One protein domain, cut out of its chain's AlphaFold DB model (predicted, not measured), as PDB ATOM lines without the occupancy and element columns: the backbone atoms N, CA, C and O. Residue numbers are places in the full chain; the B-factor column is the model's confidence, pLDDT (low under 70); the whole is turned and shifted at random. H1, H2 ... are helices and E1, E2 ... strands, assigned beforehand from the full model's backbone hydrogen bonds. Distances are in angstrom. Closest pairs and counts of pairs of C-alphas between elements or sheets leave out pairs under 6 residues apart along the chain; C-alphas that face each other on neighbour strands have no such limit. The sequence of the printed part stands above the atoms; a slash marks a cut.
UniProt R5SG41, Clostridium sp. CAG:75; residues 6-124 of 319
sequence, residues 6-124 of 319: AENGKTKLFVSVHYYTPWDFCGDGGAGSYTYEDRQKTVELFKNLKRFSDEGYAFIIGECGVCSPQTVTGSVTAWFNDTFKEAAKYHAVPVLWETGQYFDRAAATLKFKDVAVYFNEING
ATOM      1  N   ALA A   6     -53.933  63.748  65.063       74.00
ATOM      2  CA  ALA A   6     -53.238  65.022  64.872       74.00
ATOM      3  C   ALA A   6     -53.399  65.610  63.453       74.00
ATOM      4  O   ALA A   6     -53.470  66.828  63.305       74.00
ATOM      5  N   GLU A   7     -53.479  64.767  62.420       74.88
ATOM      6  CA  GLU A   7     -53.509  65.196  61.010       74.88
ATOM      7  C   GLU A   7     -54.947  65.280  60.475       74.88
ATOM      8  O   GLU A   7     -55.348  66.250  59.808       74.88
ATOM      9  N   ASN A   8     -55.749  64.277  60.839       71.25
ATOM     10  CA  ASN A   8     -57.110  64.097  60.344       71.25
ATOM     11  C   ASN A   8     -58.183  64.577  61.335       71.25
ATOM     12  O   ASN A   8     -59.234  65.069  60.920       71.25
ATOM     13  N   GLY A   9     -57.906  64.537  62.640       68.94
ATOM     14  CA  GLY A   9     -58.841  64.963  63.681       68.94
ATOM     15  C   GLY A   9     -60.162  64.191  63.679       68.94
ATOM     16  O   GLY A   9     -60.358  63.211  62.964       68.94
ATOM     17  N   LYS A  10     -61.107  64.659  64.498       71.88
ATOM     18  CA  LYS A  10     -62.505  64.188  64.478       71.88
ATOM     19  C   LYS A  10     -63.395  65.002  63.533       71.88
ATOM     20  O   LYS A  10     -64.547  64.663  63.321       71.88
ATOM     21  N   THR A  11     -62.852  66.075  62.959       77.44
ATOM     22  CA  THR A  11     -63.591  67.063  62.160       77.44
ATOM     23  C   THR A  11     -63.502  66.837  60.652       77.44
ATOM     24  O   THR A  11     -64.229  67.494  59.914       77.44
ATOM     25  N   LYS A  12     -62.627  65.935  60.178       83.12
ATOM     26  CA  LYS A  12     -62.465  65.613  58.744       83.12
ATOM     27  C   LYS A  12     -62.840  64.172  58.389       83.12
ATOM     28  O   LYS A  12     -62.768  63.801  57.223       83.12
ATOM     29  N   LEU A  13     -63.207  63.363  59.382       83.44
ATOM     30  CA  LEU A  13     -63.560  61.958  59.212       83.44
ATOM     31  C   LEU A  13     -65.009  61.731  59.637       83.44
ATOM     32  O   LEU A  13     -65.468  62.297  60.629       83.44
ATOM     33  N   PHE A  14     -65.698  60.858  58.912       85.62
ATOM     34  CA  PHE A  14     -67.021  60.368  59.275       85.62
ATOM     35  C   PHE A  14     -67.044  58.839  59.233       85.62
ATOM     36  O   PHE A  14     -66.223  58.207  58.568       85.62
ATOM     37  N   VAL A  15     -67.980  58.245  59.967       87.62
ATOM     38  CA  VAL A  15     -68.220  56.799  59.971       87.62
ATOM     39  C   VAL A  15     -69.319  56.482  58.962       87.62
ATOM     40  O   VAL A  15     -70.391  57.075  59.019       87.62
ATOM     41  N   SER A  16     -69.075  55.543  58.052       91.88
ATOM     42  CA  SER A  16     -70.113  55.002  57.169       91.88
ATOM     43  C   SER A  16     -70.414  53.561  57.554       91.88
ATOM     44  O   SER A  16     -69.489  52.774  57.763       91.88
ATOM     45  N   VAL A  17     -71.695  53.220  57.653       92.81
ATOM     46  CA  VAL A  17     -72.182  51.846  57.836       92.81
ATOM     47  C   VAL A  17     -73.276  51.550  56.821       92.81
ATOM     48  O   VAL A  17     -73.936  52.470  56.348       92.81
ATOM     49  N   HIS A  18     -73.476  50.280  56.478       95.81
ATOM     50  CA  HIS A  18     -74.583  49.850  55.619       95.81
ATOM     51  C   HIS A  18     -75.642  49.149  56.476       95.81
ATOM     52  O   HIS A  18     -75.307  48.531  57.492       95.81
ATOM     53  N   TYR A  19     -76.914  49.258  56.095       96.38
ATOM     54  CA  TYR A  19     -78.028  48.738  56.882       96.38
ATOM     55  C   TYR A  19     -79.101  48.061  56.022       96.38
ATOM     56  O   TYR A  19     -79.845  48.718  55.299       96.38
ATOM     57  N   TYR A  20     -79.208  46.740  56.181       96.50
ATOM     58  CA  TYR A  20     -80.158  45.865  55.484       96.50
ATOM     59  C   TYR A  20     -80.778  44.854  56.456       96.50
ATOM     60  O   TYR A  20     -80.771  43.656  56.209       96.50
ATOM     61  N   THR A  21     -81.217  45.302  57.635       95.00
ATOM     62  CA  THR A  21     -81.875  44.410  58.605       95.00
ATOM     63  C   THR A  21     -83.402  44.543  58.505       95.00
ATOM     64  O   THR A  21     -83.890  45.675  58.479       95.00
ATOM     65  N   PRO A  22     -84.147  43.423  58.501       95.31
ATOM     66  CA  PRO A  22     -83.646  42.048  58.507       95.31
ATOM     67  C   PRO A  22     -83.213  41.636  57.086       95.31
ATOM     68  O   PRO A  22     -83.759  42.127  56.101       95.31
ATOM     69  N   TRP A  23     -82.153  40.829  56.967       90.38
ATOM     70  CA  TRP A  23     -81.511  40.558  55.666       90.38
ATOM     71  C   TRP A  23     -82.417  39.777  54.715       90.38
ATOM     72  O   TRP A  23     -82.428  40.034  53.519       90.38
ATOM     73  N   ASP A  24     -83.223  38.873  55.253       85.19
ATOM     74  CA  ASP A  24     -84.251  38.134  54.528       85.19
ATOM     75  C   ASP A  24     -85.360  39.035  53.963       85.19
ATOM     76  O   ASP A  24     -86.000  38.645  52.995       85.19
ATOM     77  N   PHE A  25     -85.576  40.242  54.495       90.06
ATOM     78  CA  PHE A  25     -86.452  41.254  53.888       90.06
ATOM     79  C   PHE A  25     -85.665  42.217  52.986       90.06
ATOM     80  O   PHE A  25     -86.043  42.464  51.848       90.06
ATOM     81  N   CYS A  26     -84.563  42.787  53.470       94.94
ATOM     82  CA  CYS A  26     -83.886  43.902  52.806       94.94
ATOM     83  C   CYS A  26     -82.840  43.492  51.765       94.94
ATOM     84  O   CYS A  26     -82.536  44.285  50.875       94.94
ATOM     85  N   GLY A  27     -82.242  42.314  51.918       85.06
ATOM     86  CA  GLY A  27     -81.090  41.864  51.147       85.06
ATOM     87  C   GLY A  27     -81.419  41.458  49.712       85.06
ATOM     88  O   GLY A  27     -82.576  41.418  49.277       85.06
ATOM     89  N   ASP A  28     -80.365  41.148  48.963       75.88
ATOM     90  CA  ASP A  28     -80.483  40.626  47.603       75.88
ATOM     91  C   ASP A  28     -81.238  39.288  47.625       75.88
ATOM     92  O   ASP A  28     -80.864  38.369  48.350       75.88
ATOM     93  N   GLY A  29     -82.327  39.194  46.856       70.31
ATOM     94  CA  GLY A  29     -83.215  38.027  46.861       70.31
ATOM     95  C   GLY A  29     -84.109  37.883  48.100       70.31
ATOM     96  O   GLY A  29     -84.725  36.837  48.264       70.31
ATOM     97  N   GLY A  30     -84.198  38.895  48.973       71.12
ATOM     98  CA  GLY A  30     -85.038  38.832  50.170       71.12
ATOM     99  C   GLY A  30     -86.514  38.532  49.864       71.12
ATOM    100  O   GLY A  30     -87.124  39.199  49.033       71.12
ATOM    101  N   ALA A  31     -87.095  37.549  50.551       76.25
ATOM    102  CA  ALA A  31     -88.502  37.135  50.440       76.25
ATOM    103  C   ALA A  31     -89.228  37.091  51.805       76.25
ATOM    104  O   ALA A  31     -90.395  36.706  51.905       76.25
ATOM    105  N   GLY A  32     -88.535  37.509  52.865       73.50
ATOM    106  CA  GLY A  32     -89.008  37.508  54.241       73.50
ATOM    107  C   GLY A  32     -90.092  38.546  54.520       73.50
ATOM    108  O   GLY A  32     -90.632  39.210  53.627       73.50
ATOM    109  N   SER A  33     -90.428  38.680  55.803       79.12
ATOM    110  CA  SER A  33     -91.450  39.615  56.276       79.12
ATOM    111  C   SER A  33     -90.860  40.735  57.120       79.12
ATOM    112  O   SER A  33     -89.959  40.487  57.910       79.12
ATOM    113  N   TYR A  34     -91.404  41.952  57.017       81.69
ATOM    114  CA  TYR A  34     -91.062  43.032  57.950       81.69
ATOM    115  C   TYR A  34     -92.034  43.074  59.130       81.69
ATOM    116  O   TYR A  34     -93.236  43.297  58.958       81.69
ATOM    117  N   THR A  35     -91.510  42.874  60.338       77.62
ATOM    118  CA  THR A  35     -92.301  42.742  61.564       77.62
ATOM    119  C   THR A  35     -92.041  43.869  62.566       77.62
ATOM    120  O   THR A  35     -91.137  44.697  62.434       77.62
ATOM    121  N   TYR A  36     -92.834  43.892  63.639       74.12
ATOM    122  CA  TYR A  36     -92.586  44.787  64.768       74.12
ATOM    123  C   TYR A  36     -91.255  44.490  65.485       74.12
ATOM    124  O   TYR A  36     -90.620  45.414  65.994       74.12
ATOM    125  N   GLU A  37     -90.819  43.228  65.531       73.56
ATOM    126  CA  GLU A  37     -89.552  42.846  66.168       73.56
ATOM    127  C   GLU A  37     -88.354  43.409  65.394       73.56
ATOM    128  O   GLU A  37     -87.428  43.956  65.995       73.56
ATOM    129  N   ASP A  38     -88.423  43.407  64.063       84.38
ATOM    130  CA  ASP A  38     -87.396  43.998  63.198       84.38
ATOM    131  C   ASP A  38     -87.254  45.504  63.414       84.38
ATOM    132  O   ASP A  38     -86.146  46.055  63.475       84.38
ATOM    133  N   ARG A  39     -88.385  46.183  63.619       81.50
ATOM    134  CA  ARG A  39     -88.394  47.588  64.025       81.50
ATOM    135  C   ARG A  39     -87.678  47.792  65.362       81.50
ATOM    136  O   ARG A  39     -86.881  48.720  65.477       81.50
ATOM    137  N   GLN A  40     -87.919  46.950  66.371       80.69
ATOM    138  CA  GLN A  40     -87.205  47.065  67.655       80.69
ATOM    139  C   GLN A  40     -85.702  46.830  67.485       80.69
ATOM    140  O   GLN A  40     -84.892  47.586  68.019       80.69
ATOM    141  N   LYS A  41     -85.323  45.857  66.657       87.88
ATOM    142  CA  LYS A  41     -83.921  45.586  66.327       87.88
ATOM    143  C   LYS A  41     -83.244  46.780  65.645       87.88
ATOM    144  O   LYS A  41     -82.080  47.062  65.923       87.88
ATOM    145  N   THR A  42     -83.972  47.527  64.812       90.25
ATOM    146  CA  THR A  42     -83.504  48.801  64.227       90.25
ATOM    147  C   THR A  42     -83.127  49.806  65.319       90.25
ATOM    148  O   THR A  42     -82.020  50.345  65.309       90.25
ATOM    149  N   VAL A  43     -84.013  50.006  66.304       87.12
ATOM    150  CA  VAL A  43     -83.789  50.908  67.450       87.12
ATOM    151  C   VAL A  43     -82.548  50.491  68.243       87.12
ATOM    152  O   VAL A  43     -81.695  51.322  68.562       87.12
ATOM    153  N   GLU A  44     -82.412  49.200  68.544       91.19
ATOM    154  CA  GLU A  44     -81.271  48.668  69.295       91.19
ATOM    155  C   GLU A  44     -79.942  48.867  68.560       91.19
ATOM    156  O   GLU A  44     -78.961  49.322  69.156       91.19
ATOM    157  N   LEU A  45     -79.908  48.569  67.259       91.69
ATOM    158  CA  LEU A  45     -78.710  48.723  66.440       91.69
ATOM    159  C   LEU A  45     -78.304  50.193  66.312       91.69
ATOM    160  O   LEU A  45     -77.127  50.519  66.477       91.69
ATOM    161  N   PHE A  46     -79.260  51.093  66.077       90.50
ATOM    162  CA  PHE A  46     -78.959  52.511  65.871       90.50
ATOM    163  C   PHE A  46     -78.554  53.209  67.169       90.50
ATOM    164  O   PHE A  46     -77.697  54.094  67.149       90.50
ATOM    165  N   LYS A  47     -79.038  52.742  68.325       89.88
ATOM    166  CA  LYS A  47     -78.570  53.218  69.635       89.88
ATOM    167  C   LYS A  47     -77.058  53.072  69.814       89.88
ATOM    168  O   LYS A  47     -76.437  53.940  70.430       89.88
ATOM    169  N   ASN A  48     -76.451  52.032  69.239       86.44
ATOM    170  CA  ASN A  48     -75.001  51.834  69.289       86.44
ATOM    171  C   ASN A  48     -74.225  52.887  68.483       86.44
ATOM    172  O   ASN A  48     -73.042  53.105  68.752       86.44
ATOM    173  N   LEU A  49     -74.872  53.565  67.528       83.31
ATOM    174  CA  LEU A  49     -74.250  54.607  66.708       83.31
ATOM    175  C   LEU A  49     -74.058  55.915  67.482       83.31
ATOM    176  O   LEU A  49     -73.116  56.652  67.194       83.31
ATOM    177  N   LYS A  50     -74.862  56.159  68.528       83.94
ATOM    178  CA  LYS A  50     -74.777  57.367  69.367       83.94
ATOM    179  C   LYS A  50     -73.374  57.607  69.935       83.94
ATOM    180  O   LYS A  50     -72.958  58.751  70.094       83.94
ATOM    181  N   ARG A  51     -72.608  56.544  70.204       86.81
ATOM    182  CA  ARG A  51     -71.226  56.687  70.691       86.81
ATOM    183  C   ARG A  51     -70.366  57.532  69.745       86.81
ATOM    184  O   ARG A  51     -69.543  58.310  70.205       86.81
ATOM    185  N   PHE A  52     -70.575  57.415  68.431       85.81
ATOM    186  CA  PHE A  52     -69.772  58.125  67.438       85.81
ATOM    187  C   PHE A  52     -70.105  59.613  67.421       85.81
ATOM    188  O   PHE A  52     -69.187  60.432  67.436       85.81
ATOM    189  N   SER A  53     -71.395  59.961  67.487       81.31
ATOM    190  CA  SER A  53     -71.815  61.357  67.625       81.31
ATOM    191  C   SER A  53     -71.342  61.961  68.951       81.31
ATOM    192  O   SER A  53     -70.851  63.086  68.961       81.31
ATOM    193  N   ASP A  54     -71.410  61.205  70.053       86.12
ATOM    194  CA  ASP A  54     -70.947  61.651  71.379       86.12
ATOM    195  C   ASP A  54     -69.433  61.883  71.410       86.12
ATOM    196  O   ASP A  54     -68.941  62.785  72.088       86.12
ATOM    197  N   GLU A  55     -68.681  61.100  70.639       85.38
ATOM    198  CA  GLU A  55     -67.244  61.277  70.468       85.38
ATOM    199  C   GLU A  55     -66.875  62.401  69.489       85.38
ATOM    200  O   GLU A  55     -65.690  62.735  69.411       85.38
ATOM    201  N   GLY A  56     -67.843  63.000  68.787       84.12
ATOM    202  CA  GLY A  56     -67.649  64.116  67.857       84.12
ATOM    203  C   GLY A  56     -67.428  63.721  66.395       84.12
ATOM    204  O   GLY A  56     -66.959  64.552  65.622       84.12
ATOM    205  N   TYR A  57     -67.736  62.478  66.011       85.50
ATOM    206  CA  TYR A  57     -67.690  62.023  64.621       85.50
ATOM    207  C   TYR A  57     -69.060  62.161  63.957       85.50
ATOM    208  O   TYR A  57     -70.080  61.755  64.516       85.50
ATOM    209  N   ALA A  58     -69.077  62.670  62.724       83.25
ATOM    210  CA  ALA A  58     -70.240  62.515  61.861       83.25
ATOM    211  C   ALA A  58     -70.402  61.039  61.470       83.25
ATOM    212  O   ALA A  58     -69.416  60.299  61.377       83.25
ATOM    213  N   PHE A  59     -71.631  60.609  61.205       86.19
ATOM    214  CA  PHE A  59     -71.880  59.282  60.659       86.19
ATOM    215  C   PHE A  59     -73.001  59.304  59.624       86.19
ATOM    216  O   PHE A  59     -73.915  60.127  59.681       86.19
ATOM    217  N   ILE A  60     -72.906  58.381  58.675       91.50
ATOM    218  CA  ILE A  60     -73.890  58.162  57.622       91.50
ATOM    219  C   ILE A  60     -74.254  56.682  57.575       91.50
ATOM    220  O   ILE A  60     -73.435  55.811  57.888       91.50
ATOM    221  N   ILE A  61     -75.478  56.400  57.148       94.25
ATOM    222  CA  ILE A  61     -75.851  55.067  56.693       94.25
ATOM    223  C   ILE A  61     -75.656  55.109  55.177       94.25
ATOM    224  O   ILE A  61     -76.523  55.591  54.452       94.25
ATOM    225  N   GLY A  62     -74.458  54.726  54.732       95.19
ATOM    226  CA  GLY A  62     -73.988  54.917  53.357       95.19
ATOM    227  C   GLY A  62     -74.744  54.087  52.326       95.19
ATOM    228  O   GLY A  62     -74.795  54.474  51.163       95.19
ATOM    229  N   GLU A  63     -75.372  52.998  52.767       96.12
ATOM    230  CA  GLU A  63     -76.303  52.212  51.970       96.12
ATOM    231  C   GLU A  63     -77.398  51.646  52.870       96.12
ATOM    232  O   GLU A  63     -77.129  51.108  53.948       96.12
ATOM    233  N   CYS A  64     -78.639  51.756  52.418       97.00
ATOM    234  CA  CYS A  64     -79.782  51.083  53.011       97.00
ATOM    235  C   CYS A  64     -80.889  50.942  51.968       97.00
ATOM    236  O   CYS A  64     -81.001  51.763  51.060       97.00
ATOM    237  N   GLY A  65     -81.726  49.923  52.079       95.75
ATOM    238  CA  GLY A  65     -82.851  49.742  51.173       95.75
ATOM    239  C   GLY A  65     -83.426  48.343  51.265       95.75
ATOM    240  O   GLY A  65     -82.919  47.507  52.005       95.75
ATOM    241  N   VAL A  66     -84.471  48.102  50.482       95.38
ATOM    242  CA  VAL A  66     -84.943  46.753  50.170       95.38
ATOM    243  C   VAL A  66     -84.529  46.462  48.732       95.38
ATOM    244  O   VAL A  66     -84.997  47.141  47.817       95.38
ATOM    245  N   CYS A  67     -83.615  45.519  48.521       87.31
ATOM    246  CA  CYS A  67     -83.070  45.234  47.192       87.31
ATOM    247  C   CYS A  67     -84.108  44.585  46.266       87.31
ATOM    248  O   CYS A  67     -84.113  44.856  45.066       87.31
ATOM    249  N   SER A  68     -85.026  43.796  46.835       82.94
ATOM    250  CA  SER A  68     -86.037  43.022  46.097       82.94
ATOM    251  C   SER A  68     -87.459  43.443  46.512       82.94
ATOM    252  O   SER A  68     -88.186  42.688  47.152       82.94
ATOM    253  N   PRO A  69     -87.907  44.674  46.197       86.19
ATOM    254  CA  PRO A  69     -89.127  45.251  46.773       86.19
ATOM    255  C   PRO A  69     -90.435  44.580  46.333       86.19
ATOM    256  O   PRO A  69     -91.496  45.021  46.759       86.19
ATOM    257  N   GLN A  70     -90.394  43.557  45.478       80.38
ATOM    258  CA  GLN A  70     -91.572  42.836  44.986       80.38
ATOM    259  C   GLN A  70     -91.700  41.401  45.489       80.38
ATOM    260  O   GLN A  70     -92.729  40.783  45.253       80.38
ATOM    261  N   THR A  71     -90.683  40.862  46.149       70.00
ATOM    262  CA  THR A  71     -90.668  39.471  46.631       70.00
ATOM    263  C   THR A  71     -91.018  39.387  48.116       70.00
ATOM    264  O   THR A  71     -91.417  38.343  48.621       70.00
ATOM    265  N   VAL A  72     -90.922  40.512  48.824       76.12
ATOM    266  CA  VAL A  72     -91.073  40.589  50.277       76.12
ATOM    267  C   VAL A  72     -92.521  40.687  50.739       76.12
ATOM    268  O   VAL A  72     -93.360  41.316  50.095       76.12
ATOM    269  N   THR A  73     -92.817  40.147  51.917       76.62
ATOM    270  CA  THR A  73     -94.133  40.298  52.549       76.62
ATOM    271  C   THR A  73     -94.117  41.439  53.567       76.62
ATOM    272  O   THR A  73     -93.269  41.517  54.450       76.62
ATOM    273  N   GLY A  74     -95.075  42.356  53.475       72.69
ATOM    274  CA  GLY A  74     -95.122  43.545  54.329       72.69
ATOM    275  C   GLY A  74     -94.733  44.822  53.587       72.69
ATOM    276  O   GLY A  74     -94.526  44.831  52.378       72.69
ATOM    277  N   SER A  75     -94.719  45.940  54.312       85.44
ATOM    278  CA  SER A  75     -94.634  47.270  53.702       85.44
ATOM    279  C   SER A  75     -93.190  47.768  53.619       85.44
ATOM    280  O   SER A  75     -92.584  48.107  54.637       85.44
ATOM    281  N   VAL A  76     -92.666  47.899  52.395       93.69
ATOM    282  CA  VAL A  76     -91.353  48.525  52.138       93.69
ATOM    283  C   VAL A  76     -91.339  49.978  52.622       93.69
ATOM    284  O   VAL A  76     -90.376  50.421  53.246       93.69
ATOM    285  N   THR A  77     -92.430  50.722  52.422       95.31
ATOM    286  CA  THR A  77     -92.539  52.112  52.894       95.31
ATOM    287  C   THR A  77     -92.600  52.223  54.419       95.31
ATOM    288  O   THR A  77     -92.123  53.215  54.969       95.31
ATOM    289  N   ALA A  78     -93.129  51.219  55.129       89.62
ATOM    290  CA  ALA A  78     -93.045  51.169  56.589       89.62
ATOM    291  C   ALA A  78     -91.598  50.970  57.056       89.62
ATOM    292  O   ALA A  78     -91.153  51.684  57.956       89.62
ATOM    293  N   TRP A  79     -90.844  50.082  56.397       96.81
ATOM    294  CA  TRP A  79     -89.417  49.910  56.672       96.81
ATOM    295  C   TRP A  79     -88.626  51.202  56.409       96.81
ATOM    296  O   TRP A  79     -87.827  51.606  57.259       96.81
ATOM    297  N   PHE A  80     -88.892  51.911  55.299       97.44
ATOM    298  CA  PHE A  80     -88.304  53.237  55.047       97.44
ATOM    299  C   PHE A  80     -88.637  54.221  56.163       97.44
ATOM    300  O   PHE A  80     -87.742  54.867  56.705       97.44
ATOM    301  N   ASN A  81     -89.916  54.333  56.523       93.81
ATOM    302  CA  ASN A  81     -90.375  55.255  57.553       93.81
ATOM    303  C   ASN A  81     -89.676  55.006  58.889       93.81
ATOM    304  O   ASN A  81     -89.180  55.948  59.508       93.81
ATOM    305  N   ASP A  82     -89.643  53.754  59.332       89.81
ATOM    306  CA  ASP A  82     -89.086  53.395  60.628       89.81
ATOM    307  C   ASP A  82     -87.563  53.562  60.639       89.81
ATOM    308  O   ASP A  82     -87.031  54.201  61.548       89.81
ATOM    309  N   THR A  83     -86.874  53.109  59.589       95.44
ATOM    310  CA  THR A  83     -85.417  53.259  59.454       95.44
ATOM    311  C   THR A  83     -85.006  54.727  59.378       95.44
ATOM    312  O   THR A  83     -84.094  55.149  60.088       95.44
ATOM    313  N   PHE A  84     -85.680  55.544  58.563       95.00
ATOM    314  CA  PHE A  84     -85.305  56.949  58.376       95.00
ATOM    315  C   PHE A  84     -85.641  57.799  59.604       95.00
ATOM    316  O   PHE A  84     -84.854  58.667  59.986       95.00
ATOM    317  N   LYS A  85     -86.769  57.530  60.276       92.62
ATOM    318  CA  LYS A  85     -87.096  58.197  61.545       92.62
ATOM    319  C   LYS A  85     -86.125  57.812  62.649       92.62
ATOM    320  O   LYS A  85     -85.755  58.678  63.440       92.62
ATOM    321  N   GLU A  86     -85.702  56.552  62.714       92.06
ATOM    322  CA  GLU A  86     -84.713  56.130  63.703       92.06
ATOM    323  C   GLU A  86     -83.342  56.746  63.408       92.06
ATOM    324  O   GLU A  86     -82.730  57.321  64.303       92.06
ATOM    325  N   ALA A  87     -82.903  56.734  62.145       91.81
ATOM    326  CA  ALA A  87     -81.686  57.404  61.682       91.81
ATOM    327  C   ALA A  87     -81.648  58.879  62.112       91.81
ATOM    328  O   ALA A  87     -80.655  59.346  62.679       91.81
ATOM    329  N   ALA A  88     -82.756  59.597  61.912       89.88
ATOM    330  CA  ALA A  88     -82.872  61.011  62.244       89.88
ATOM    331  C   ALA A  88     -82.670  61.301  63.742       89.88
ATOM    332  O   ALA A  88     -82.051  62.311  64.078       89.88
ATOM    333  N   LYS A  89     -83.113  60.412  64.649       90.00
ATOM    334  CA  LYS A  89     -82.895  60.570  66.106       90.00
ATOM    335  C   LYS A  89     -81.422  60.600  66.484       90.00
ATOM    336  O   LYS A  89     -81.067  61.174  67.512       90.00
ATOM    337  N   TYR A  90     -80.585  59.965  65.673       86.50
ATOM    338  CA  TYR A  90     -79.154  59.906  65.899       86.50
ATOM    339  C   TYR A  90     -78.385  60.905  65.040       86.50
ATOM    340  O   TYR A  90     -77.187  60.988  65.225       86.50
ATOM    341  N   HIS A  91     -79.032  61.706  64.182       85.00
ATOM    342  CA  HIS A  91     -78.387  62.565  63.174       85.00
ATOM    343  C   HIS A  91     -77.656  61.785  62.067       85.00
ATOM    344  O   HIS A  91     -76.680  62.275  61.499       85.00
ATOM    345  N   ALA A  92     -78.142  60.581  61.747       86.19
ATOM    346  CA  ALA A  92     -77.670  59.825  60.594       86.19
ATOM    347  C   ALA A  92     -78.321  60.347  59.318       86.19
ATOM    348  O   ALA A  92     -79.525  60.606  59.295       86.19
ATOM    349  N   VAL A  93     -77.554  60.375  58.232       88.12
ATOM    350  CA  VAL A  93     -78.107  60.506  56.881       88.12
ATOM    351  C   VAL A  93     -78.255  59.105  56.279       88.12
ATOM    352  O   VAL A  93     -77.228  58.467  56.033       88.12
ATOM    353  N   PRO A  94     -79.486  58.600  56.063       92.75
ATOM    354  CA  PRO A  94     -79.711  57.374  55.311       92.75
ATOM    355  C   PRO A  94     -79.598  57.628  53.810       92.75
ATOM    356  O   PRO A  94     -80.285  58.486  53.258       92.75
ATOM    357  N   VAL A  95     -78.728  56.870  53.150       95.56
ATOM    358  CA  VAL A  95     -78.541  56.897  51.700       95.56
ATOM    359  C   VAL A  95     -79.194  55.652  51.117       95.56
ATOM    360  O   VAL A  95     -78.798  54.527  51.424       95.56
ATOM    361  N   LEU A  96     -80.233  55.855  50.302       95.19
ATOM    362  CA  LEU A  96     -80.945  54.754  49.663       95.19
ATOM    363  C   LEU A  96     -80.044  54.094  48.611       95.19
ATOM    364  O   LEU A  96     -79.549  54.762  47.701       95.19
ATOM    365  N   TRP A  97     -79.877  52.781  48.710       94.94
ATOM    366  CA  TRP A  97     -79.231  51.972  47.690       94.94
ATOM    367  C   TRP A  97     -80.174  51.796  46.502       94.94
ATOM    368  O   TRP A  97     -81.176  51.085  46.597       94.94
ATOM    369  N   GLU A  98     -79.876  52.480  45.393       89.69
ATOM    370  CA  GLU A  98     -80.698  52.471  44.180       89.69
ATOM    371  C   GLU A  98     -79.936  51.945  42.952       89.69
ATOM    372  O   GLU A  98     -79.273  52.703  42.235       89.69
ATOM    373  N   THR A  99     -80.055  50.648  42.656       83.94
ATOM    374  CA  THR A  99     -79.410  50.015  41.491       83.94
ATOM    375  C   THR A  99     -80.326  49.883  40.275       83.94
ATOM    376  O   THR A  99     -79.870  49.522  39.191       83.94
ATOM    377  N   GLY A 100     -81.588  50.269  40.415       80.50
ATOM    378  CA  GLY A 100     -82.624  50.241  39.397       80.50
ATOM    379  C   GLY A 100     -83.943  49.679  39.914       80.50
ATOM    380  O   GLY A 100     -84.890  49.613  39.136       80.50
ATOM    381  N   GLN A 101     -84.054  49.244  41.172       83.44
ATOM    382  CA  GLN A 101     -85.288  48.645  41.678       83.44
ATOM    383  C   GLN A 101     -86.410  49.675  41.882       83.44
ATOM    384  O   GLN A 101     -87.551  49.349  41.582       83.44
ATOM    385  N   TYR A 102     -86.124  50.928  42.264       89.75
ATOM    386  CA  TYR A 102     -87.173  51.944  42.503       89.75
ATOM    387  C   TYR A 102     -87.346  52.971  41.386       89.75
ATOM    388  O   TYR A 102     -88.450  53.496  41.226       89.75
ATOM    389  N   PHE A 103     -86.293  53.277  40.623       88.62
ATOM    390  CA  PHE A 103     -86.304  54.354  39.636       88.62
ATOM    391  C   PHE A 103     -85.957  53.830  38.241       88.62
ATOM    392  O   PHE A 103     -84.959  53.142  38.025       88.62
ATOM    393  N   ASP A 104     -86.796  54.139  37.256       83.44
ATOM    394  CA  ASP A 104     -86.482  53.887  35.856       83.44
ATOM    395  C   ASP A 104     -85.624  55.038  35.320       83.44
ATOM    396  O   ASP A 104     -86.110  56.136  35.056       83.44
ATOM    397  N   ARG A 105     -84.321  54.785  35.168       85.62
ATOM    398  CA  ARG A 105     -83.348  55.795  34.718       85.62
ATOM    399  C   ARG A 105     -83.562  56.241  33.270       85.62
ATOM    400  O   ARG A 105     -83.129  57.335  32.926       85.62
ATOM    401  N   ALA A 106     -84.197  55.419  32.431       83.00
ATOM    402  CA  ALA A 106     -84.469  55.769  31.039       83.00
ATOM    403  C   ALA A 106     -85.719  56.647  30.928       83.00
ATOM    404  O   ALA A 106     -85.722  57.632  30.196       83.00
ATOM    405  N   ALA A 107     -86.764  56.305  31.686       82.75
ATOM    406  CA  ALA A 107     -88.002  57.078  31.729       82.75
ATOM    407  C   ALA A 107     -87.939  58.280  32.690       82.75
ATOM    408  O   ALA A 107     -88.821  59.132  32.650       82.75
ATOM    409  N   ALA A 108     -86.919  58.341  33.549       88.56
ATOM    410  CA  ALA A 108     -86.766  59.317  34.626       88.56
ATOM    411  C   ALA A 108     -87.976  59.370  35.584       88.56
ATOM    412  O   ALA A 108     -88.406  60.444  36.003       88.56
ATOM    413  N   THR A 109     -88.526  58.205  35.937       87.00
ATOM    414  CA  THR A 109     -89.732  58.072  36.774       87.00
ATOM    415  C   THR A 109     -89.561  57.020  37.867       87.00
ATOM    416  O   THR A 109     -88.781  56.075  37.737       87.00
ATOM    417  N   LEU A 110     -90.297  57.174  38.972       91.25
ATOM    418  CA  LEU A 110     -90.411  56.129  39.992       91.25
ATOM    419  C   LEU A 110     -91.262  54.970  39.464       91.25
ATOM    420  O   LEU A 110     -92.212  55.173  38.717       91.25
ATOM    421  N   LYS A 111     -90.941  53.749  39.889       86.00
ATOM    422  CA  LYS A 111     -91.623  52.525  39.443       86.00
ATOM    423  C   LYS A 111     -92.841  52.158  40.288       86.00
ATOM    424  O   LYS A 111     -93.717  51.451  39.799       86.00
ATOM    425  N   PHE A 112     -92.892  52.624  41.536       90.44
ATOM    426  CA  PHE A 112     -93.891  52.209  42.519       90.44
ATOM    427  C   PHE A 112     -94.649  53.398  43.108       90.44
ATOM    428  O   PHE A 112     -94.053  54.387  43.544       90.44
ATOM    429  N   LYS A 113     -95.976  53.282  43.131       91.69
ATOM    430  CA  LYS A 113     -96.910  54.304  43.602       91.69
ATOM    431  C   LYS A 113     -96.736  54.616  45.079       91.69
ATOM    432  O   LYS A 113     -96.647  55.777  45.451       91.69
ATOM    433  N   ASP A 114     -96.707  53.588  45.915       94.19
ATOM    434  CA  ASP A 114     -96.560  53.696  47.365       94.19
ATOM    435  C   ASP A 114     -95.233  54.357  47.756       94.19
ATOM    436  O   ASP A 114     -95.224  55.249  48.600       94.19
ATOM    437  N   VAL A 115     -94.133  54.015  47.081       96.06
ATOM    438  CA  VAL A 115     -92.828  54.671  47.282       96.06
ATOM    439  C   VAL A 115     -92.869  56.147  46.881       96.06
ATOM    440  O   VAL A 115     -92.344  56.996  47.602       96.06
ATOM    441  N   ALA A 116     -93.513  56.483  45.763       96.19
ATOM    442  CA  ALA A 116     -93.646  57.870  45.322       96.19
ATOM    443  C   ALA A 116     -94.533  58.711  46.241       96.19
ATOM    444  O   ALA A 116     -94.171  59.835  46.586       96.19
ATOM    445  N   VAL A 117     -95.663  58.152  46.684       96.81
ATOM    446  CA  VAL A 117     -96.531  58.771  47.691       96.81
ATOM    447  C   VAL A 117     -95.743  59.004  48.978       96.81
ATOM    448  O   VAL A 117     -95.712  60.131  49.461       96.81
ATOM    449  N   TYR A 118     -95.026  57.990  49.470       96.81
ATOM    450  CA  TYR A 118     -94.195  58.113  50.664       96.81
ATOM    451  C   TYR A 118     -93.158  59.236  50.533       96.81
ATOM    452  O   TYR A 118     -93.086  60.104  51.401       96.81
ATOM    453  N   PHE A 119     -92.385  59.278  49.439       95.62
ATOM    454  CA  PHE A 119     -91.387  60.334  49.239       95.62
ATOM    455  C   PHE A 119     -92.001  61.726  49.098       95.62
ATOM    456  O   PHE A 119     -91.414  62.689  49.595       95.62
ATOM    457  N   ASN A 120     -93.169  61.850  48.469       96.88
ATOM    458  CA  ASN A 120     -93.901  63.112  48.430       96.88
ATOM    459  C   ASN A 120     -94.323  63.556  49.834       96.88
ATOM    460  O   ASN A 120     -94.098  64.706  50.201       96.88
ATOM    461  N   GLU A 121     -94.866  62.646  50.642       96.38
ATOM    462  CA  GLU A 121     -95.307  62.935  52.007       96.38
ATOM    463  C   GLU A 121     -94.153  63.387  52.904       96.38
ATOM    464  O   GLU A 121     -94.237  64.448  53.526       96.38
ATOM    465  N   ILE A 122     -93.051  62.627  52.956       93.81
ATOM    466  CA  ILE A 122     -91.951  62.936  53.883       93.81
ATOM    467  C   ILE A 122     -91.150  64.179  53.487       93.81
ATOM    468  O   ILE A 122     -90.521  64.790  54.350       93.81
ATOM    469  N   ASN A 123     -91.184  64.570  52.209       93.00
ATOM    470  CA  ASN A 123     -90.484  65.755  51.710       93.00
ATOM    471  C   ASN A 123     -91.407  66.965  51.489       93.00
ATOM    472  O   ASN A 123     -90.919  68.033  51.125       93.00
ATOM    473  N   GLY A 124     -92.725  66.822  51.671       96.38
ATOM    474  CA  GLY A 124     -93.694  67.866  51.318       96.38
ATOM    475  C   GLY A 124     -93.696  68.205  49.821       96.38
ATOM    476  O   GLY A 124     -93.889  69.362  49.448       96.38
TER     477      GLY A 124
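What this domain is: This is residues 6 to 124 of the 319 residues of a protein of Clostridium sp. CAG:75 (UniProt R5SG41). A small parallel sheet of three strands has H4 packed over one face, and H2 and H5 lie on either side of H4, the three helices running roughly the same way. Residues 104 to 109 stick out as a loop. The 119 printed residues hold five named helices and three strands, in the order E1 H1 H2 H3 E2 H4 E3 H5; the sheet runs E1 E2 E3, and the class is mixed. The whole is compact, with a radius of gyration of the C-alphas of 15.5 A and spans of 48 by 35 by 29 A.

Where its parts are: E2, residues 58 to 64, is 17.3 A long, beside E1, residues 14 to 19, 16.2 A, from C-alpha 14 at (-67.021, 60.368, 59.275), and E3, residues 93 to 96. H4, residues 76 to 89, measures 20.3 A, H2, residues 36 to 47, 17.1 A, and H5, residues 113 to 123, 15.4 A, ending at C-alpha 123 (-90.484, 65.755, 51.710). H1 is residues 23 to 26 and H3 residues 50 to 54.

How they stand to each other: N 17 and O 60 of E1 and E2 are 3.1 A apart, N 61 and O 93 of E2 and E3 2.9 A. Strand-helix-strand units, parallel neighbour strands with helices between, are E1, H1 H2 H3, E2 and the right-handed E2, H4, E3. H4 makes two layers with the sheet, helix on one face, at a height of 10.0 A over the sheet; H3 only grazes it. H4 touches H2, C-alphas of Val 43 and Glu 86 closest at 6.5 A, at a shallow tilt of 28 degrees. With residues 76 to 77 alone H4 touches H5, C-alphas of Thr 77 and Val 115 closest at 6.2 A. H1 is not on the sheet and touches no helix. Every O i to N i+4 pair is within hydrogen-bond range in H2, H3, H4 and H5; H1 is too short for one.

The domain as a whole: The C-alphas of Ala 6 and Lys 113, the two farthest apart, are 49.7 A apart. The printed part has no cut; the links E2 to H4 and E3 to H5 are long. Only residue 9 is under pLDDT 70.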